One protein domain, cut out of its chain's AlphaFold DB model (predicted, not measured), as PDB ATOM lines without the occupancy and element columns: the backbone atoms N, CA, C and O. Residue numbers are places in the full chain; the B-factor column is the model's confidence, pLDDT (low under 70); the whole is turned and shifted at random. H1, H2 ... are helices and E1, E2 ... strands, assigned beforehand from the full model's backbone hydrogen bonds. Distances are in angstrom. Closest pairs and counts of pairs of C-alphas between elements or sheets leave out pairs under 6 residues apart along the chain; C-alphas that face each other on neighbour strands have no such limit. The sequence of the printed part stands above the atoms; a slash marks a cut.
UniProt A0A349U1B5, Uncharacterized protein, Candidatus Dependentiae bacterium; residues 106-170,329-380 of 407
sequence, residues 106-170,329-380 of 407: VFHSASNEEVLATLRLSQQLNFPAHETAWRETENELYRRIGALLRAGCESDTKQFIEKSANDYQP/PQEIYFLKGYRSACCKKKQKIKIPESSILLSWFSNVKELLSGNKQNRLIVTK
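This is residues 106 to 170 and 329 to 380 of the 407 residues of an uncharacterized protein of Candidatus Dependentiae bacterium (UniProt A0A349U1B5). Long helix H2 runs along an elongated body, with H1 folded back along its first part and H3 along its last residues; H4 crosses H2, and H5 crosses H4. A small parallel sheet, E1 beside E2, lies at one end, and the turn of residues 124 to 129 sticks out at the other. The printed part has 117 residues with six named helices and two named strands, in the order H1 H2 H3 H4 E1 H5 H6 E2. It is mostly helix and compact, with a radius of gyration of the C-alphas of 14.4 A, and spans 45 by 27 by 24 A.

H1, residues 112 to 125, H2, residues 128 to 151, and H3, residues 154 to 167, form an up-and-down bundle, each running against the one before. In the hairpin H1 and H2, the closest C-alphas, Val 115 and Thr 137, are 6.4 A apart; in the hairpin H2 and H3, Leu 148 and Thr 157, 5.5 A. H4, residues 329 to 342, touches H2 with residues 141 to 150 of H2 alone, closest C-alphas Gly 146 and Ala 341, 4.1 A. H5, residues 356 to 367, touches H4 about perpendicular at 74 degrees, closest C-alphas Glu 331 and Trp 360, 5.3 A. H6, residues 370 to 373, is close to H4 but not clearly touching, closest C-alphas Cys 342 and Lys 372, 6.4 A. E1, residues 349 to 352, and E2, residues 376 to 379, are parallel, with N 377 and O 349 within hydrogen-bond range at 2.8 A; E1, H5 H6, E2 is a strand-helix-strand unit, two parallel strands joined through helices, with a right-handed crossover. Every O i to N i+4 pair is within hydrogen-bond range in H1, H3 and H4, but 18 of 20 in H2 and 6 of 8 in H5; H6 is too short for one.

H1 begins at C-alpha 112, (-40.611, -44.116, -38.520), and E2 ends at C-alpha 379, (-63.942, -51.860, -25.365). H2 is 35.6 A long, H1 20.4 A.

Residues 171 to 328 are not printed; C-alphas 170 and 329 are 6.1 A apart. No link printed whole is long. Mean pLDDT of the printed part is 81.5, under 70 at residues 106 to 110, 121 to 133 and 344 to 346.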
ATOM      1  N   VAL A 106     -40.738 -33.614 -47.393       43.25
ATOM      2  CA  VAL A 106     -39.944 -34.869 -47.389       43.25
ATOM      3  C   VAL A 106     -40.544 -35.962 -46.475       43.25
ATOM      4  O   VAL A 106     -40.255 -37.146 -46.614       43.25
ATOM      5  N   PHE A 107     -41.462 -35.618 -45.572       45.28
ATOM      6  CA  PHE A 107     -41.945 -36.547 -44.543       45.28
ATOM      7  C   PHE A 107     -43.031 -37.541 -44.977       45.28
ATOM      8  O   PHE A 107     -43.394 -38.425 -44.198       45.28
ATOM      9  N   HIS A 108     -43.587 -37.426 -46.188       43.97
ATOM     10  CA  HIS A 108     -44.644 -38.347 -46.632       43.97
ATOM     11  C   HIS A 108     -44.126 -39.741 -47.021       43.97
ATOM     12  O   HIS A 108     -44.904 -40.691 -46.968       43.97
ATOM     13  N   SER A 109     -42.833 -39.877 -47.331       52.62
ATOM     14  CA  SER A 109     -42.171 -41.149 -47.665       52.62
ATOM     15  C   SER A 109     -41.183 -41.642 -46.603       52.62
ATOM     16  O   SER A 109     -40.636 -42.727 -46.764       52.62
ATOM     17  N   ALA A 110     -40.951 -40.872 -45.536       63.03
ATOM     18  CA  ALA A 110     -39.964 -41.225 -44.519       63.03
ATOM     19  C   ALA A 110     -40.401 -42.442 -43.676       63.03
ATOM     20  O   ALA A 110     -41.586 -42.596 -43.358       63.03
ATOM     21  N   SER A 111     -39.472 -43.296 -43.256       77.62
ATOM     22  CA  SER A 111     -39.738 -44.350 -42.265       77.62
ATOM     23  C   SER A 111     -39.952 -43.764 -40.858       77.62
ATOM     24  O   SER A 111     -39.700 -42.583 -40.610       77.62
ATOM     25  N   ASN A 112     -40.466 -44.563 -39.915       77.12
ATOM     26  CA  ASN A 112     -40.611 -44.116 -38.520       77.12
ATOM     27  C   ASN A 112     -39.239 -43.795 -37.905       77.12
ATOM     28  O   ASN A 112     -39.096 -42.834 -37.151       77.12
ATOM     29  N   GLU A 113     -38.236 -44.586 -38.271       75.31
ATOM     30  CA  GLU A 113     -36.839 -44.457 -37.876       75.31
ATOM     31  C   GLU A 113     -36.224 -43.155 -38.395       75.31
ATOM     32  O   GLU A 113     -35.548 -42.459 -37.642       75.31
ATOM     33  N   GLU A 114     -36.499 -42.781 -39.645       72.94
ATOM     34  CA  GLU A 114     -36.003 -41.532 -40.239       72.94
ATOM     35  C   GLU A 114     -36.589 -40.289 -39.559       72.94
ATOM     36  O   GLU A 114     -35.873 -39.312 -39.317       72.94
ATOM     37  N   VAL A 115     -37.875 -40.326 -39.193       74.38
ATOM     38  CA  VAL A 115     -38.525 -39.237 -38.443       74.38
ATOM     39  C   VAL A 115     -37.868 -39.063 -37.068       74.38
ATOM     40  O   VAL A 115     -37.515 -37.943 -36.697       74.38
ATOM     41  N   LEU A 116     -37.645 -40.155 -36.327       76.44
ATOM     42  CA  LEU A 116     -37.000 -40.110 -35.008       76.44
ATOM     43  C   LEU A 116     -35.528 -39.678 -35.091       76.44
ATOM     44  O   LEU A 116     -35.087 -38.851 -34.292       76.44
ATOM     45  N   ALA A 117     -34.784 -40.165 -36.085       73.44
ATOM     46  CA  ALA A 117     -33.398 -39.759 -36.317       73.44
ATOM     47  C   ALA A 117     -33.284 -38.252 -36.601       73.44
ATOM     48  O   ALA A 117     -32.404 -37.580 -36.058       73.44
ATOM     49  N   THR A 118     -34.216 -37.703 -37.384       71.62
ATOM     50  CA  THR A 118     -34.272 -36.266 -37.695       71.62
ATOM     51  C   THR A 118     -34.566 -35.426 -36.449       71.62
ATOM     52  O   THR A 118     -33.931 -34.387 -36.244       71.62
ATOM     53  N   LEU A 119     -35.481 -35.875 -35.580       73.19
ATOM     54  CA  LEU A 119     -35.781 -35.192 -34.314       73.19
ATOM     55  C   LEU A 119     -34.581 -35.201 -33.367       73.19
ATOM     56  O   LEU A 119     -34.221 -34.155 -32.829       73.19
ATOM     57  N   ARG A 120     -33.918 -36.354 -33.226       74.25
ATOM     58  CA  ARG A 120     -32.717 -36.496 -32.397       74.25
ATOM     59  C   ARG A 120     -31.593 -35.574 -32.866       74.25
ATOM     60  O   ARG A 120     -30.992 -34.881 -32.047       74.25
ATOM     61  N   LEU A 121     -31.336 -35.532 -34.174       68.81
ATOM     62  CA  LEU A 121     -30.328 -34.647 -34.757       68.81
ATOM     63  C   LEU A 121     -30.689 -33.173 -34.526       68.81
ATOM     64  O   LEU A 121     -29.842 -32.383 -34.117       68.81
ATOM     65  N   SER A 122     -31.960 -32.810 -34.711       67.06
ATOM     66  CA  SER A 122     -32.436 -31.440 -34.482       67.06
ATOM     67  C   SER A 122     -32.255 -30.998 -33.025       67.06
ATOM     68  O   SER A 122     -31.842 -29.867 -32.777       67.06
ATOM     69  N   GLN A 123     -32.508 -31.891 -32.059       66.81
ATOM     70  CA  GLN A 123     -32.316 -31.615 -30.631       66.81
ATOM     71  C   GLN A 123     -30.838 -31.416 -30.270       66.81
ATOM     72  O   GLN A 123     -30.515 -30.529 -29.485       66.81
ATOM     73  N   GLN A 124     -29.939 -32.220 -30.847       67.00
ATOM     74  CA  GLN A 124     -28.497 -32.114 -30.603       67.00
ATOM     75  C   GLN A 124     -27.900 -30.819 -31.152       67.00
ATOM     76  O   GLN A 124     -26.995 -30.251 -30.549       67.00
ATOM     77  N   LEU A 125     -28.398 -30.361 -32.300       60.97
ATOM     78  CA  LEU A 125     -27.818 -29.223 -33.000       60.97
ATOM     79  C   LEU A 125     -28.316 -27.857 -32.490       60.97
ATOM     80  O   LEU A 125     -27.701 -26.847 -32.808       60.97
ATOM     81  N   ASN A 126     -29.397 -27.809 -31.700       55.81
ATOM     82  CA  ASN A 126     -29.916 -26.615 -31.011       55.81
ATOM     83  C   ASN A 126     -30.029 -25.335 -31.883       55.81
ATOM     84  O   ASN A 126     -29.928 -24.220 -31.373       55.81
ATOM     85  N   PHE A 127     -30.216 -25.470 -33.204       52.78
ATOM     86  CA  PHE A 127     -30.227 -24.337 -34.135       52.78
ATOM     87  C   PHE A 127     -31.628 -23.707 -34.253       52.78
ATOM     88  O   PHE A 127     -32.553 -24.368 -34.736       52.78
ATOM     89  N   PRO A 128     -31.792 -22.403 -33.952       47.12
ATOM     90  CA  PRO A 128     -33.061 -21.684 -34.125       47.12
ATOM     91  C   PRO A 128     -33.577 -21.687 -35.576       47.12
ATOM     92  O   PRO A 128     -34.781 -21.701 -35.814       47.12
ATOM     93  N   ALA A 129     -32.670 -21.742 -36.560       49.09
ATOM     94  CA  ALA A 129     -32.992 -21.716 -37.991       49.09
ATOM     95  C   ALA A 129     -33.802 -22.934 -38.488       49.09
ATOM     96  O   ALA A 129     -34.326 -22.911 -39.602       49.09
ATOM     97  N   HIS A 130     -33.931 -23.984 -37.671       60.84
ATOM     98  CA  HIS A 130     -34.646 -25.215 -38.012       60.84
ATOM     99  C   HIS A 130     -35.915 -25.436 -37.185       60.84
ATOM    100  O   HIS A 130     -36.507 -26.511 -37.274       60.84
ATOM    101  N   GLU A 131     -36.381 -24.442 -36.420       65.88
ATOM    102  CA  GLU A 131     -37.561 -24.609 -35.563       65.88
ATOM    103  C   GLU A 131     -38.801 -25.054 -36.357       65.88
ATOM    104  O   GLU A 131     -39.539 -25.935 -35.911       65.88
ATOM    105  N   THR A 132     -39.005 -24.508 -37.558       66.81
ATOM    106  CA  THR A 132     -40.113 -24.902 -38.440       66.81
ATOM    107  C   THR A 132     -40.000 -26.365 -38.868       66.81
ATOM    108  O   THR A 132     -40.960 -27.115 -38.724       66.81
ATOM    109  N   ALA A 133     -38.821 -26.796 -39.325       66.75
ATOM    110  CA  ALA A 133     -38.583 -28.171 -39.768       66.75
ATOM    111  C   ALA A 133     -38.728 -29.173 -38.617       66.75
ATOM    112  O   ALA A 133     -39.359 -30.220 -38.759       66.75
ATOM    113  N   TRP A 134     -38.195 -28.824 -37.449       72.62
ATOM    114  CA  TRP A 134     -38.341 -29.595 -36.222       72.62
ATOM    115  C   TRP A 134     -39.816 -29.737 -35.823       72.62
ATOM    116  O   TRP A 134     -40.293 -30.849 -35.600       72.62
ATOM    117  N   ARG A 135     -40.576 -28.635 -35.836       76.56
ATOM    118  CA  ARG A 135     -42.015 -28.629 -35.531       76.56
ATOM    119  C   ARG A 135     -42.822 -29.461 -36.531       76.56
ATOM    120  O   ARG A 135     -43.746 -30.169 -36.136       76.56
ATOM    121  N   GLU A 136     -42.492 -29.395 -37.816       78.38
ATOM    122  CA  GLU A 136     -43.114 -30.230 -38.850       78.38
ATOM    123  C   GLU A 136     -42.810 -31.716 -38.645       78.38
ATOM    124  O   GLU A 136     -43.719 -32.543 -38.738       78.38
ATOM    125  N   THR A 137     -41.570 -32.046 -38.286       79.06
ATOM    126  CA  THR A 137     -41.149 -33.420 -37.984       79.06
ATOM    127  C   THR A 137     -41.876 -33.965 -36.749       79.06
ATOM    128  O   THR A 137     -42.387 -35.086 -36.771       79.06
ATOM    129  N   GLU A 138     -42.007 -33.163 -35.687       84.06
ATOM    130  CA  GLU A 138     -42.799 -33.532 -34.507       84.06
ATOM    131  C   GLU A 138     -44.272 -33.764 -34.869       84.06
ATOM    132  O   GLU A 138     -44.881 -34.754 -34.459       84.06
ATOM    133  N   ASN A 139     -44.856 -32.874 -35.672       85.81
ATOM    134  CA  ASN A 139     -46.241 -33.013 -36.114       85.81
ATOM    135  C   ASN A 139     -46.464 -34.292 -36.931       85.81
ATOM    136  O   ASN A 139     -47.511 -34.933 -36.789       85.81
ATOM    137  N   GLU A 140     -45.488 -34.687 -37.749       86.44
ATOM    138  CA  GLU A 140     -45.519 -35.955 -38.472       86.44
ATOM    139  C   GLU A 140     -45.480 -37.156 -37.519       86.44
ATOM    140  O   GLU A 140     -46.297 -38.072 -37.658       86.44
ATOM    141  N   LEU A 141     -44.599 -37.139 -36.515       88.94
ATOM    142  CA  LEU A 141     -44.546 -38.175 -35.482       88.94
ATOM    143  C   LEU A 141     -45.912 -38.332 -34.790       88.94
ATOM    144  O   LEU A 141     -46.467 -39.435 -34.723       88.94
ATOM    145  N   TYR A 142     -46.524 -37.220 -34.366       91.69
ATOM    146  CA  TYR A 142     -47.858 -37.231 -33.757       91.69
ATOM    147  C   TYR A 142     -48.941 -37.731 -34.727       91.69
ATOM    148  O   TYR A 142     -49.882 -38.414 -34.316       91.69
ATOM    149  N   ARG A 143     -48.831 -37.430 -36.027       89.56
ATOM    150  CA  ARG A 143     -49.752 -37.927 -37.065       89.56
ATOM    151  C   ARG A 143     -49.695 -39.447 -37.200       89.56
ATOM    152  O   ARG A 143     -50.753 -40.064 -37.358       89.56
ATOM    153  N   ARG A 144     -48.502 -40.038 -37.111       88.69
ATOM    154  CA  ARG A 144     -48.276 -41.491 -37.185       88.69
ATOM    155  C   ARG A 144     -48.821 -42.216 -35.964       88.69
ATOM    156  O   ARG A 144     -49.617 -43.139 -36.126       88.69
ATOM    157  N   ILE A 145     -48.527 -41.720 -34.759       91.69
ATOM    158  CA  ILE A 145     -49.144 -42.219 -33.516       91.69
ATOM    159  C   ILE A 145     -50.674 -42.142 -33.621       91.69
ATOM    160  O   ILE A 145     -51.382 -43.111 -33.353       91.69
ATOM    161  N   GLY A 146     -51.203 -41.011 -34.099       90.56
ATOM    162  CA  GLY A 146     -52.639 -40.838 -34.298       90.56
ATOM    163  C   GLY A 146     -53.253 -41.791 -35.334       90.56
ATOM    164  O   GLY A 146     -54.439 -42.109 -35.246       90.56
ATOM    165  N   ALA A 147     -52.483 -42.260 -36.321       88.75
ATOM    166  CA  ALA A 147     -52.933 -43.264 -37.284       88.75
ATOM    167  C   ALA A 147     -53.021 -44.662 -36.661       88.75
ATOM    168  O   ALA A 147     -54.043 -45.319 -36.852       88.75
ATOM    169  N   LEU A 148     -52.021 -45.061 -35.869       89.56
ATOM    170  CA  LEU A 148     -52.034 -46.328 -35.129       89.56
ATOM    171  C   LEU A 148     -53.202 -46.384 -34.132       89.56
ATOM    172  O   LEU A 148     -53.956 -47.360 -34.115       89.56
ATOM    173  N   LEU A 149     -53.449 -45.284 -33.408       90.06
ATOM    174  CA  LEU A 149     -54.609 -45.145 -32.518       90.06
ATOM    175  C   LEU A 149     -55.944 -45.332 -33.255       90.06
ATOM    176  O   LEU A 149     -56.847 -45.994 -32.747       90.06
ATOM    177  N   ARG A 150     -56.093 -44.772 -34.463       87.94
ATOM    178  CA  ARG A 150     -57.314 -44.950 -35.273       87.94
ATOM    179  C   ARG A 150     -57.481 -46.374 -35.793       87.94
ATOM    180  O   ARG A 150     -58.617 -46.816 -35.942       87.94
ATOM    181  N   ALA A 151     -56.380 -47.058 -36.091       85.56
ATOM    182  CA  ALA A 151     -56.397 -48.445 -36.540       85.56
ATOM    183  C   ALA A 151     -56.757 -49.426 -35.408       85.56
ATOM    184  O   ALA A 151     -57.164 -50.548 -35.686       85.56
ATOM    185  N   GLY A 152     -56.649 -49.000 -34.142       83.06
ATOM    186  CA  GLY A 152     -56.852 -49.873 -32.986       83.06
ATOM    187  C   GLY A 152     -55.677 -50.826 -32.739       83.06
ATOM    188  O   GLY A 152     -55.834 -51.811 -32.020       83.06
ATOM    189  N   CYS A 153     -54.504 -50.543 -33.318       84.00
ATOM    190  CA  CYS A 153     -53.282 -51.328 -33.138       84.00
ATOM    191  C   CYS A 153     -52.615 -50.964 -31.802       84.00
ATOM    192  O   CYS A 153     -51.656 -50.192 -31.765       84.00
ATOM    193  N   GLU A 154     -53.154 -51.463 -30.687       84.88
ATOM    194  CA  GLU A 154     -52.696 -51.106 -29.334       84.88
ATOM    195  C   GLU A 154     -51.200 -51.381 -29.120       84.88
ATOM    196  O   GLU A 154     -50.470 -50.486 -28.694       84.88
ATOM    197  N   SER A 155     -50.748 -52.602 -29.435       86.00
ATOM    198  CA  SER A 155     -49.357 -53.027 -29.226       86.00
ATOM    199  C   SER A 155     -48.381 -52.131 -29.991       86.00
ATOM    200  O   SER A 155     -47.445 -51.596 -29.399       86.00
ATOM    201  N   ASP A 156     -48.651 -51.897 -31.277       86.44
ATOM    202  CA  ASP A 156     -47.803 -51.066 -32.136       86.44
ATOM    203  C   ASP A 156     -47.793 -49.607 -31.668       86.44
ATOM    204  O   ASP A 156     -46.750 -48.958 -31.646       86.44
ATOM    205  N   THR A 157     -48.952 -49.091 -31.240       90.38
ATOM    206  CA  THR A 157     -49.064 -47.733 -30.690       90.38
ATOM    207  C   THR A 157     -48.208 -47.584 -29.437       90.38
ATOM    208  O   THR A 157     -47.456 -46.616 -29.322       90.38
ATOM    209  N   LYS A 158     -48.310 -48.538 -28.504       93.00
ATOM    210  CA  LYS A 158     -47.541 -48.542 -27.258       93.00
ATOM    211  C   LYS A 158     -46.042 -48.563 -27.549       93.00
ATOM    212  O   LYS A 158     -45.333 -47.670 -27.095       93.00
ATOM    213  N   GLN A 159     -45.580 -49.537 -28.334       91.88
ATOM    214  CA  GLN A 159     -44.160 -49.690 -28.660       91.88
ATOM    215  C   GLN A 159     -43.607 -48.447 -29.356       91.88
ATOM    216  O   GLN A 159     -42.505 -48.000 -29.044       91.88
ATOM    217  N   PHE A 160     -44.378 -47.849 -30.268       92.06
ATOM    218  CA  PHE A 160     -43.922 -46.662 -30.974       92.06
ATOM    219  C   PHE A 160     -43.838 -45.431 -30.062       92.06
ATOM    220  O   PHE A 160     -42.881 -44.664 -30.169       92.06
ATOM    221  N   ILE A 161     -44.780 -45.263 -29.129       93.56
ATOM    222  CA  ILE A 161     -44.716 -44.210 -28.104       93.56
ATOM    223  C   ILE A 161     -43.516 -44.421 -27.175       93.56
ATOM    224  O   ILE A 161     -42.785 -43.468 -26.917       93.56
ATOM    225  N   GLU A 162     -43.285 -45.645 -26.695       94.31
ATOM    226  CA  GLU A 162     -42.157 -45.963 -25.807       94.31
ATOM    227  C   GLU A 162     -40.809 -45.727 -26.497       94.31
ATOM    228  O   GLU A 162     -39.933 -45.082 -25.924       94.31
ATOM    229  N   LYS A 163     -40.666 -46.158 -27.757       90.44
ATOM    230  CA  LYS A 163     -39.475 -45.874 -28.571       90.44
ATOM    231  C   LYS A 163     -39.268 -44.369 -28.744       90.44
ATOM    232  O   LYS A 163     -38.180 -43.869 -28.484       90.44
ATOM    233  N   SER A 164     -40.326 -43.636 -29.097       90.88
ATOM    234  CA  SER A 164     -40.260 -42.177 -29.268       90.88
ATOM    235  C   SER A 164     -39.850 -41.463 -27.979       90.88
ATOM    236  O   SER A 164     -39.019 -40.565 -28.022       90.88
ATOM    237  N   ALA A 165     -40.392 -41.889 -26.833       91.25
ATOM    238  CA  ALA A 165     -40.061 -41.369 -25.505       91.25
ATOM    239  C   ALA A 165     -38.613 -41.612 -25.085       91.25
ATOM    240  O   ALA A 165     -38.052 -40.784 -24.373       91.25
ATOM    241  N   ASN A 166     -38.012 -42.716 -25.520       90.06
ATOM    242  CA  ASN A 166     -36.610 -43.010 -25.241       90.06
ATOM    243  C   ASN A 166     -35.669 -42.240 -26.175       90.06
ATOM    244  O   ASN A 166     -34.635 -41.746 -25.729       90.06
ATOM    245  N   ASP A 167     -36.039 -42.112 -27.450       83.06
ATOM    246  CA  ASP A 167     -35.176 -41.525 -28.479       83.06
ATOM    247  C   ASP A 167     -35.212 -39.990 -28.493       83.06
ATOM    248  O   ASP A 167     -34.222 -39.351 -28.859       83.06
ATOM    249  N   TYR A 168     -36.345 -39.393 -28.112       82.38
ATOM    250  CA  TYR A 168     -36.569 -37.954 -28.179       82.38
ATOM    251  C   TYR A 168     -37.485 -37.479 -27.038       82.38
ATOM    252  O   TYR A 168     -38.610 -37.953 -26.866       82.38
ATOM    253  N   GLN A 169     -37.014 -36.515 -26.242       84.56
ATOM    254  CA  GLN A 169     -37.792 -35.971 -25.124       84.56
ATOM    255  C   GLN A 169     -38.727 -34.856 -25.615       84.56
ATOM    256  O   GLN A 169     -38.234 -33.834 -26.099       84.56
ATOM    257  N   PRO A 170     -40.057 -35.005 -25.482       86.25
ATOM    258  CA  PRO A 170     -40.988 -33.976 -25.909       86.25
ATOM    259  C   PRO A 170     -40.965 -32.786 -24.943       86.25
ATOM    260  O   PRO A 170     -40.587 -32.908 -23.774       86.25
ATOM    261  N   PRO A 329     -43.135 -38.433 -20.675       93.88
ATOM    262  CA  PRO A 329     -42.969 -38.357 -22.125       93.88
ATOM    263  C   PRO A 329     -43.999 -39.197 -22.895       93.88
ATOM    264  O   PRO A 329     -44.552 -38.740 -23.896       93.88
ATOM    265  N   GLN A 330     -44.317 -40.395 -22.397       95.75
ATOM    266  CA  GLN A 330     -45.297 -41.304 -22.991       95.75
ATOM    267  C   GLN A 330     -46.700 -40.687 -23.009       95.75
ATOM    268  O   GLN A 330     -47.380 -40.722 -24.036       95.75
ATOM    269  N   GLU A 331     -47.119 -40.065 -21.907       94.94
ATOM    270  CA  GLU A 331     -48.403 -39.363 -21.815       94.94
ATOM    271  C   GLU A 331     -48.466 -38.163 -22.762       94.94
ATOM    272  O   GLU A 331     -49.505 -37.923 -23.381       94.94
ATOM    273  N   ILE A 332     -47.360 -37.433 -22.935       93.62
ATOM    274  CA  ILE A 332     -47.284 -36.295 -23.860       93.62
ATOM    275  C   ILE A 332     -47.435 -36.769 -25.312       93.62
ATOM    276  O   ILE A 332     -48.258 -36.223 -26.055       93.62
ATOM    277  N   TYR A 333     -46.700 -37.811 -25.714       95.31
ATOM    278  CA  TYR A 333     -46.834 -38.413 -27.045       95.31
ATOM    279  C   TYR A 333     -48.234 -38.966 -27.285       95.31
ATOM    280  O   TYR A 333     -48.819 -38.717 -28.345       95.31
ATOM    281  N   PHE A 334     -48.801 -39.655 -26.294       95.50
ATOM    282  CA  PHE A 334     -50.175 -40.132 -26.351       95.50
ATOM    283  C   PHE A 334     -51.157 -38.968 -26.535       95.50
ATOM    284  O   PHE A 334     -51.963 -38.997 -27.463       95.50
ATOM    285  N   LEU A 335     -51.067 -37.908 -25.727       94.12
ATOM    286  CA  LEU A 335     -51.935 -36.728 -25.806       94.12
ATOM    287  C   LEU A 335     -51.877 -36.066 -27.189       94.12
ATOM    288  O   LEU A 335     -52.917 -35.772 -27.793       94.12
ATOM    289  N   LYS A 336     -50.671 -35.811 -27.704       93.31
ATOM    290  CA  LYS A 336     -50.464 -35.155 -29.004       93.31
ATOM    291  C   LYS A 336     -50.928 -36.048 -30.157       93.31
ATOM    292  O   LYS A 336     -51.659 -35.581 -31.037       93.31
ATOM    293  N   GLY A 337     -50.603 -37.340 -30.106       93.31
ATOM    294  CA  GLY A 337     -51.076 -38.344 -31.055       93.31
ATOM    295  C   GLY A 337     -52.599 -38.482 -31.055       93.31
ATOM    296  O   GLY A 337     -53.222 -38.461 -32.115       93.31
ATOM    297  N   TYR A 338     -53.227 -38.516 -29.879       93.19
ATOM    298  CA  TYR A 338     -54.680 -38.579 -29.716       93.19
ATOM    299  C   TYR A 338     -55.376 -37.320 -30.252       93.19
ATOM    300  O   TYR A 338     -56.387 -37.408 -30.955       93.19
ATOM    301  N   ARG A 339     -54.818 -36.127 -29.994       91.31
ATOM    302  CA  ARG A 339     -55.309 -34.874 -30.593       91.31
ATOM    303  C   ARG A 339     -55.271 -34.950 -32.120       91.31
ATOM    304  O   ARG A 339     -56.276 -34.624 -32.747       91.31
ATOM    305  N   SER A 340     -54.171 -35.441 -32.697       90.56
ATOM    306  CA  SER A 340     -54.027 -35.654 -34.144       90.56
ATOM    307  C   SER A 340     -55.008 -36.705 -34.686       90.56
ATOM    308  O   SER A 340     -55.620 -36.518 -35.744       90.56
ATOM    309  N   ALA A 341     -55.242 -37.781 -33.928       88.88
ATOM    310  CA  ALA A 341     -56.242 -38.796 -34.235       88.88
ATOM    311  C   ALA A 341     -57.648 -38.184 -34.352       88.88
ATOM    312  O   ALA A 341     -58.377 -38.480 -35.303       88.88
ATOM    313  N   CYS A 342     -57.975 -37.261 -33.444       85.31
ATOM    314  CA  CYS A 342     -59.257 -36.566 -33.358       85.31
ATOM    315  C   CYS A 342     -59.435 -35.398 -34.350       85.31
ATOM    316  O   CYS A 342     -60.548 -34.887 -34.486       85.31
ATOM    317  N   CYS A 343     -58.403 -34.944 -35.065       72.62
ATOM    318  CA  CYS A 343     -58.543 -33.815 -35.998       72.62
ATOM    319  C   CYS A 343     -59.351 -34.158 -37.267       72.62
ATOM    320  O   CYS A 343     -59.873 -33.257 -37.919       72.62
ATOM    321  N   LYS A 344     -59.498 -35.442 -37.628       63.00
ATOM    322  CA  LYS A 344     -60.185 -35.878 -38.859       63.00
ATOM    323  C   LYS A 344     -61.509 -36.596 -38.550       63.00
ATOM    324  O   LYS A 344     -61.484 -37.718 -38.065       63.00
ATOM    325  N   LYS A 345     -62.647 -35.971 -38.906       65.81
ATOM    326  CA  LYS A 345     -64.037 -36.508 -38.862       65.81
ATOM    327  C   LYS A 345     -64.498 -37.063 -37.492       65.81
ATOM    328  O   LYS A 345     -63.728 -37.172 -36.548       65.81
ATOM    329  N   LYS A 346     -65.793 -37.396 -37.363       65.44
ATOM    330  CA  LYS A 346     -66.463 -37.948 -36.156       65.44
ATOM    331  C   LYS A 346     -65.997 -39.375 -35.773       65.44
ATOM    332  O   LYS A 346     -66.774 -40.153 -35.225       65.44
ATOM    333  N   GLN A 347     -64.767 -39.759 -36.115       71.94
ATOM    334  CA  GLN A 347     -64.267 -41.109 -35.894       71.94
ATOM    335  C   GLN A 347     -63.933 -41.301 -34.412       71.94
ATOM    336  O   GLN A 347     -63.247 -40.474 -33.806       71.94
ATOM    337  N   LYS A 348     -64.472 -42.375 -33.833       87.56
ATOM    338  CA  LYS A 348     -64.222 -42.763 -32.447       87.56
ATOM    339  C   LYS A 348     -62.975 -43.647 -32.374       87.56
ATOM    340  O   LYS A 348     -62.757 -44.469 -33.262       87.56
ATOM    341  N   ILE A 349     -62.179 -43.469 -31.328       89.38
ATOM    342  CA  ILE A 349     -60.957 -44.230 -31.053       89.38
ATOM    343  C   ILE A 349     -61.321 -45.309 -30.041       89.38
ATOM    344  O   ILE A 349     -61.912 -45.001 -29.010       89.38
ATOM    345  N   LYS A 350     -61.012 -46.568 -30.344       89.31
ATOM    346  CA  LYS A 350     -61.313 -47.700 -29.463       89.31
ATOM    347  C   LYS A 350     -60.053 -48.089 -28.700       89.31
ATOM    348  O   LYS A 350     -59.028 -48.319 -29.332       89.31
ATOM    349  N   ILE A 351     -60.139 -48.169 -27.375       88.50
ATOM    350  CA  ILE A 351     -59.045 -48.631 -26.513       88.50
ATOM    351  C   ILE A 351     -59.576 -49.740 -25.594       88.50
ATOM    352  O   ILE A 351     -60.653 -49.573 -25.014       88.50
ATOM    353  N   PRO A 352     -58.867 -50.873 -25.448       85.38
ATOM    354  CA  PRO A 352     -59.258 -51.916 -24.507       85.38
ATOM    355  C   PRO A 352     -59.230 -51.449 -23.049       85.38
ATOM    356  O   PRO A 352     -58.369 -50.673 -22.650       85.38
ATOM    357  N   GLU A 353     -60.141 -51.971 -22.231       84.44
ATOM    358  CA  GLU A 353     -60.234 -51.633 -20.801       84.44
ATOM    359  C   GLU A 353     -58.956 -51.967 -20.012       84.44
ATOM    360  O   GLU A 353     -58.553 -51.221 -19.129       84.44
ATOM    361  N   SER A 354     -58.263 -53.049 -20.379       78.75
ATOM    362  CA  SER A 354     -56.995 -53.450 -19.755       78.75
ATOM    363  C   SER A 354     -55.761 -52.751 -20.345       78.75
ATOM    364  O   SER A 354     -54.642 -53.204 -20.112       78.75
ATOM    365  N   SER A 355     -55.941 -51.731 -21.188       85.75
ATOM    366  CA  SER A 355     -54.845 -51.115 -21.936       85.75
ATOM    367  C   SER A 355     -54.072 -50.094 -21.106       85.75
ATOM    368  O   SER A 355     -54.660 -49.221 -20.468       85.75
ATOM    369  N   ILE A 356     -52.743 -50.096 -21.229       90.12
ATOM    370  CA  ILE A 356     -51.904 -49.006 -20.703       90.12
ATOM    371  C   ILE A 356     -52.230 -47.656 -21.364       90.12
ATOM    372  O   ILE A 356     -52.123 -46.610 -20.728       90.12
ATOM    373  N   LEU A 357     -52.724 -47.667 -22.609       92.19
ATOM    374  CA  LEU A 357     -53.158 -46.455 -23.307       92.19
ATOM    375  C   LEU A 357     -54.368 -45.804 -22.613       92.19
ATOM    376  O   LEU A 357     -54.525 -44.586 -22.670       92.19
ATOM    377  N   LEU A 358     -55.212 -46.594 -21.933       92.38
ATOM    378  CA  LEU A 358     -56.333 -46.076 -21.141       92.38
ATOM    379  C   LEU A 358     -55.849 -45.390 -19.855       92.38
ATOM    380  O   LEU A 358     -56.422 -44.378 -19.441       92.38
ATOM    381  N   SER A 359     -54.774 -45.906 -19.252       92.44
ATOM    382  CA  SER A 359     -54.105 -45.258 -18.119       92.44
ATOM    383  C   SER A 359     -53.531 -43.901 -18.542       92.44
ATOM    384  O   SER A 359     -53.879 -42.885 -17.938       92.44
ATOM    385  N   TRP A 360     -52.784 -43.845 -19.653       94.19
ATOM    386  CA  TRP A 360     -52.285 -42.575 -20.198       94.19
ATOM    387  C   TRP A 360     -53.422 -41.608 -20.540       94.19
ATOM    388  O   TRP A 360     -53.345 -40.427 -20.206       94.19
ATOM    389  N   PHE A 361     -54.519 -42.092 -21.138       92.56
ATOM    390  CA  PHE A 361     -55.692 -41.260 -21.402       92.56
ATOM    391  C   PHE A 361     -56.274 -40.647 -20.128       92.56
ATOM    392  O   PHE A 361     -56.563 -39.451 -20.104       92.56
ATOM    393  N   SER A 362     -56.423 -41.436 -19.064       89.94
ATOM    394  CA  SER A 362     -56.985 -40.970 -17.790       89.94
ATOM    395  C   SER A 362     -56.193 -39.818 -17.174       89.94
ATOM    396  O   SER A 362     -56.794 -38.926 -16.571       89.94
ATOM    397  N   ASN A 363     -54.875 -39.795 -17.375       88.44
ATOM    398  CA  ASN A 363     -54.000 -38.740 -16.867       88.44
ATOM    399  C   ASN A 363     -54.017 -37.467 -17.717       88.44
ATOM    400  O   ASN A 363     -53.819 -36.377 -17.184       88.44
ATOM    401  N   VAL A 364     -54.315 -37.573 -19.015       89.62
ATOM    402  CA  VAL A 364     -54.305 -36.419 -19.932       89.62
ATOM    403  C   VAL A 364     -55.698 -35.914 -20.321       89.62
ATOM    404  O   VAL A 364     -55.799 -34.893 -21.004       89.62
ATOM    405  N   LYS A 365     -56.779 -36.599 -19.920       88.00
ATOM    406  CA  LYS A 365     -58.157 -36.299 -20.358       88.00
ATOM    407  C   LYS A 365     -58.591 -34.860 -20.074       88.00
ATOM    408  O   LYS A 365     -59.223 -34.252 -20.931       88.00
ATOM    409  N   GLU A 366     -58.198 -34.292 -18.932       83.38
ATOM    410  CA  GLU A 366     -58.553 -32.919 -18.537       83.38
ATOM    411  C   GLU A 366     -57.923 -31.859 -19.456       83.38
ATOM    412  O   GLU A 366     -58.429 -30.748 -19.564       83.38
ATOM    413  N   LEU A 367     -56.858 -32.214 -20.184       83.81
ATOM    414  CA  LEU A 367     -56.226 -31.352 -21.186       83.81
ATOM    415  C   LEU A 367     -56.905 -31.437 -22.563       83.81
ATOM    416  O   LEU A 367     -56.447 -30.821 -23.532       83.81
ATOM    417  N   LEU A 368     -57.948 -32.249 -22.714       84.31
ATOM    418  CA  LEU A 368     -58.713 -32.388 -23.949       84.31
ATOM    419  C   LEU A 368     -60.046 -31.652 -23.817       84.31
ATOM    420  O   LEU A 368     -60.684 -31.696 -22.772       84.31
ATOM    421  N   SER A 369     -60.518 -31.040 -24.905       82.00
ATOM    422  CA  SER A 369     -61.884 -30.510 -24.941       82.00
ATOM    423  C   SER A 369     -62.910 -31.640 -24.805       82.00
ATOM    424  O   SER A 369     -62.661 -32.756 -25.274       82.00
ATOM    425  N   GLY A 370     -64.087 -31.355 -24.237       82.31
ATOM    426  CA  GLY A 370     -65.138 -32.365 -24.024       82.31
ATOM    427  C   GLY A 370     -65.486 -33.153 -25.297       82.31
ATOM    428  O   GLY A 370     -65.569 -34.379 -25.286       82.31
ATOM    429  N   ASN A 371     -65.531 -32.479 -26.452       84.81
ATOM    430  CA  ASN A 371     -65.743 -33.120 -27.756       84.81
ATOM    431  C   ASN A 371     -64.656 -34.134 -28.152       84.81
ATOM    432  O   ASN A 371     -64.937 -35.050 -28.923       84.81
ATOM    433  N   LYS A 372     -63.411 -33.957 -27.698       86.56
ATOM    434  CA  LYS A 372     -62.305 -34.898 -27.936       86.56
ATOM    435  C   LYS A 372     -62.279 -36.009 -26.887       86.56
ATOM    436  O   LYS A 372     -61.956 -37.140 -27.244       86.56
ATOM    437  N   GLN A 373     -62.662 -35.720 -25.643       87.38
ATOM    438  CA  GLN A 373     -62.825 -36.738 -24.598       87.38
ATOM    439  C   GLN A 373     -63.883 -37.777 -25.009       87.38
ATOM    440  O   GLN A 373     -63.609 -38.974 -25.016       87.38
ATOM    441  N   ASN A 374     -65.032 -37.316 -25.514       86.25
ATOM    442  CA  ASN A 374     -66.172 -38.154 -25.923       86.25
ATOM    443  C   ASN A 374     -65.924 -39.045 -27.155       86.25
ATOM    444  O   ASN A 374     -66.811 -39.785 -27.590       86.25
ATOM    445  N   ARG A 375     -64.743 -38.954 -27.774       87.75
ATOM    446  CA  ARG A 375     -64.373 -39.789 -28.926       87.75
ATOM    447  C   ARG A 375     -63.719 -41.098 -28.527       87.75
ATOM    448  O   ARG A 375     -63.609 -41.970 -29.389       87.75
ATOM    449  N   LEU A 376     -63.318 -41.251 -27.270       90.00
ATOM    450  CA  LEU A 376     -62.813 -42.515 -26.772       90.00
ATOM    451  C   LEU A 376     -63.980 -43.483 -26.528       90.00
ATOM    452  O   LEU A 376     -64.957 -43.140 -25.870       90.00
ATOM    453  N   ILE A 377     -63.869 -44.703 -27.045       89.12
ATOM    454  CA  ILE A 377     -64.701 -45.839 -26.650       89.12
ATOM    455  C   ILE A 377     -63.806 -46.839 -25.933       89.12
ATOM    456  O   ILE A 377     -62.848 -47.343 -26.519       89.12
ATOM    457  N   VAL A 378     -64.172 -47.181 -24.702       89.62
ATOM    458  CA  VAL A 378     -63.563 -48.307 -23.995       89.62
ATOM    459  C   VAL A 378     -64.234 -49.595 -24.458       89.62
ATOM    460  O   VAL A 378     -65.458 -49.725 -24.407       89.62
ATOM    461  N   THR A 379     -63.446 -50.543 -24.954       87.06
ATOM    462  CA  THR A 379     -63.942 -51.860 -25.365       87.06
ATOM    463  C   THR A 379     -63.570 -52.905 -24.325       87.06
ATOM    464  O   THR A 379     -62.399 -53.021 -23.960       87.06
ATOM    465  N   LYS A 380     -64.543 -53.716 -23.894       80.75
ATOM    466  CA  LYS A 380     -64.254 -54.928 -23.117       80.75
ATOM    467  C   LYS A 380     -63.359 -55.837 -23.955       80.75
ATOM    468  O   LYS A 380     -63.566 -55.960 -25.164       80.75
TER     469      LYS A 380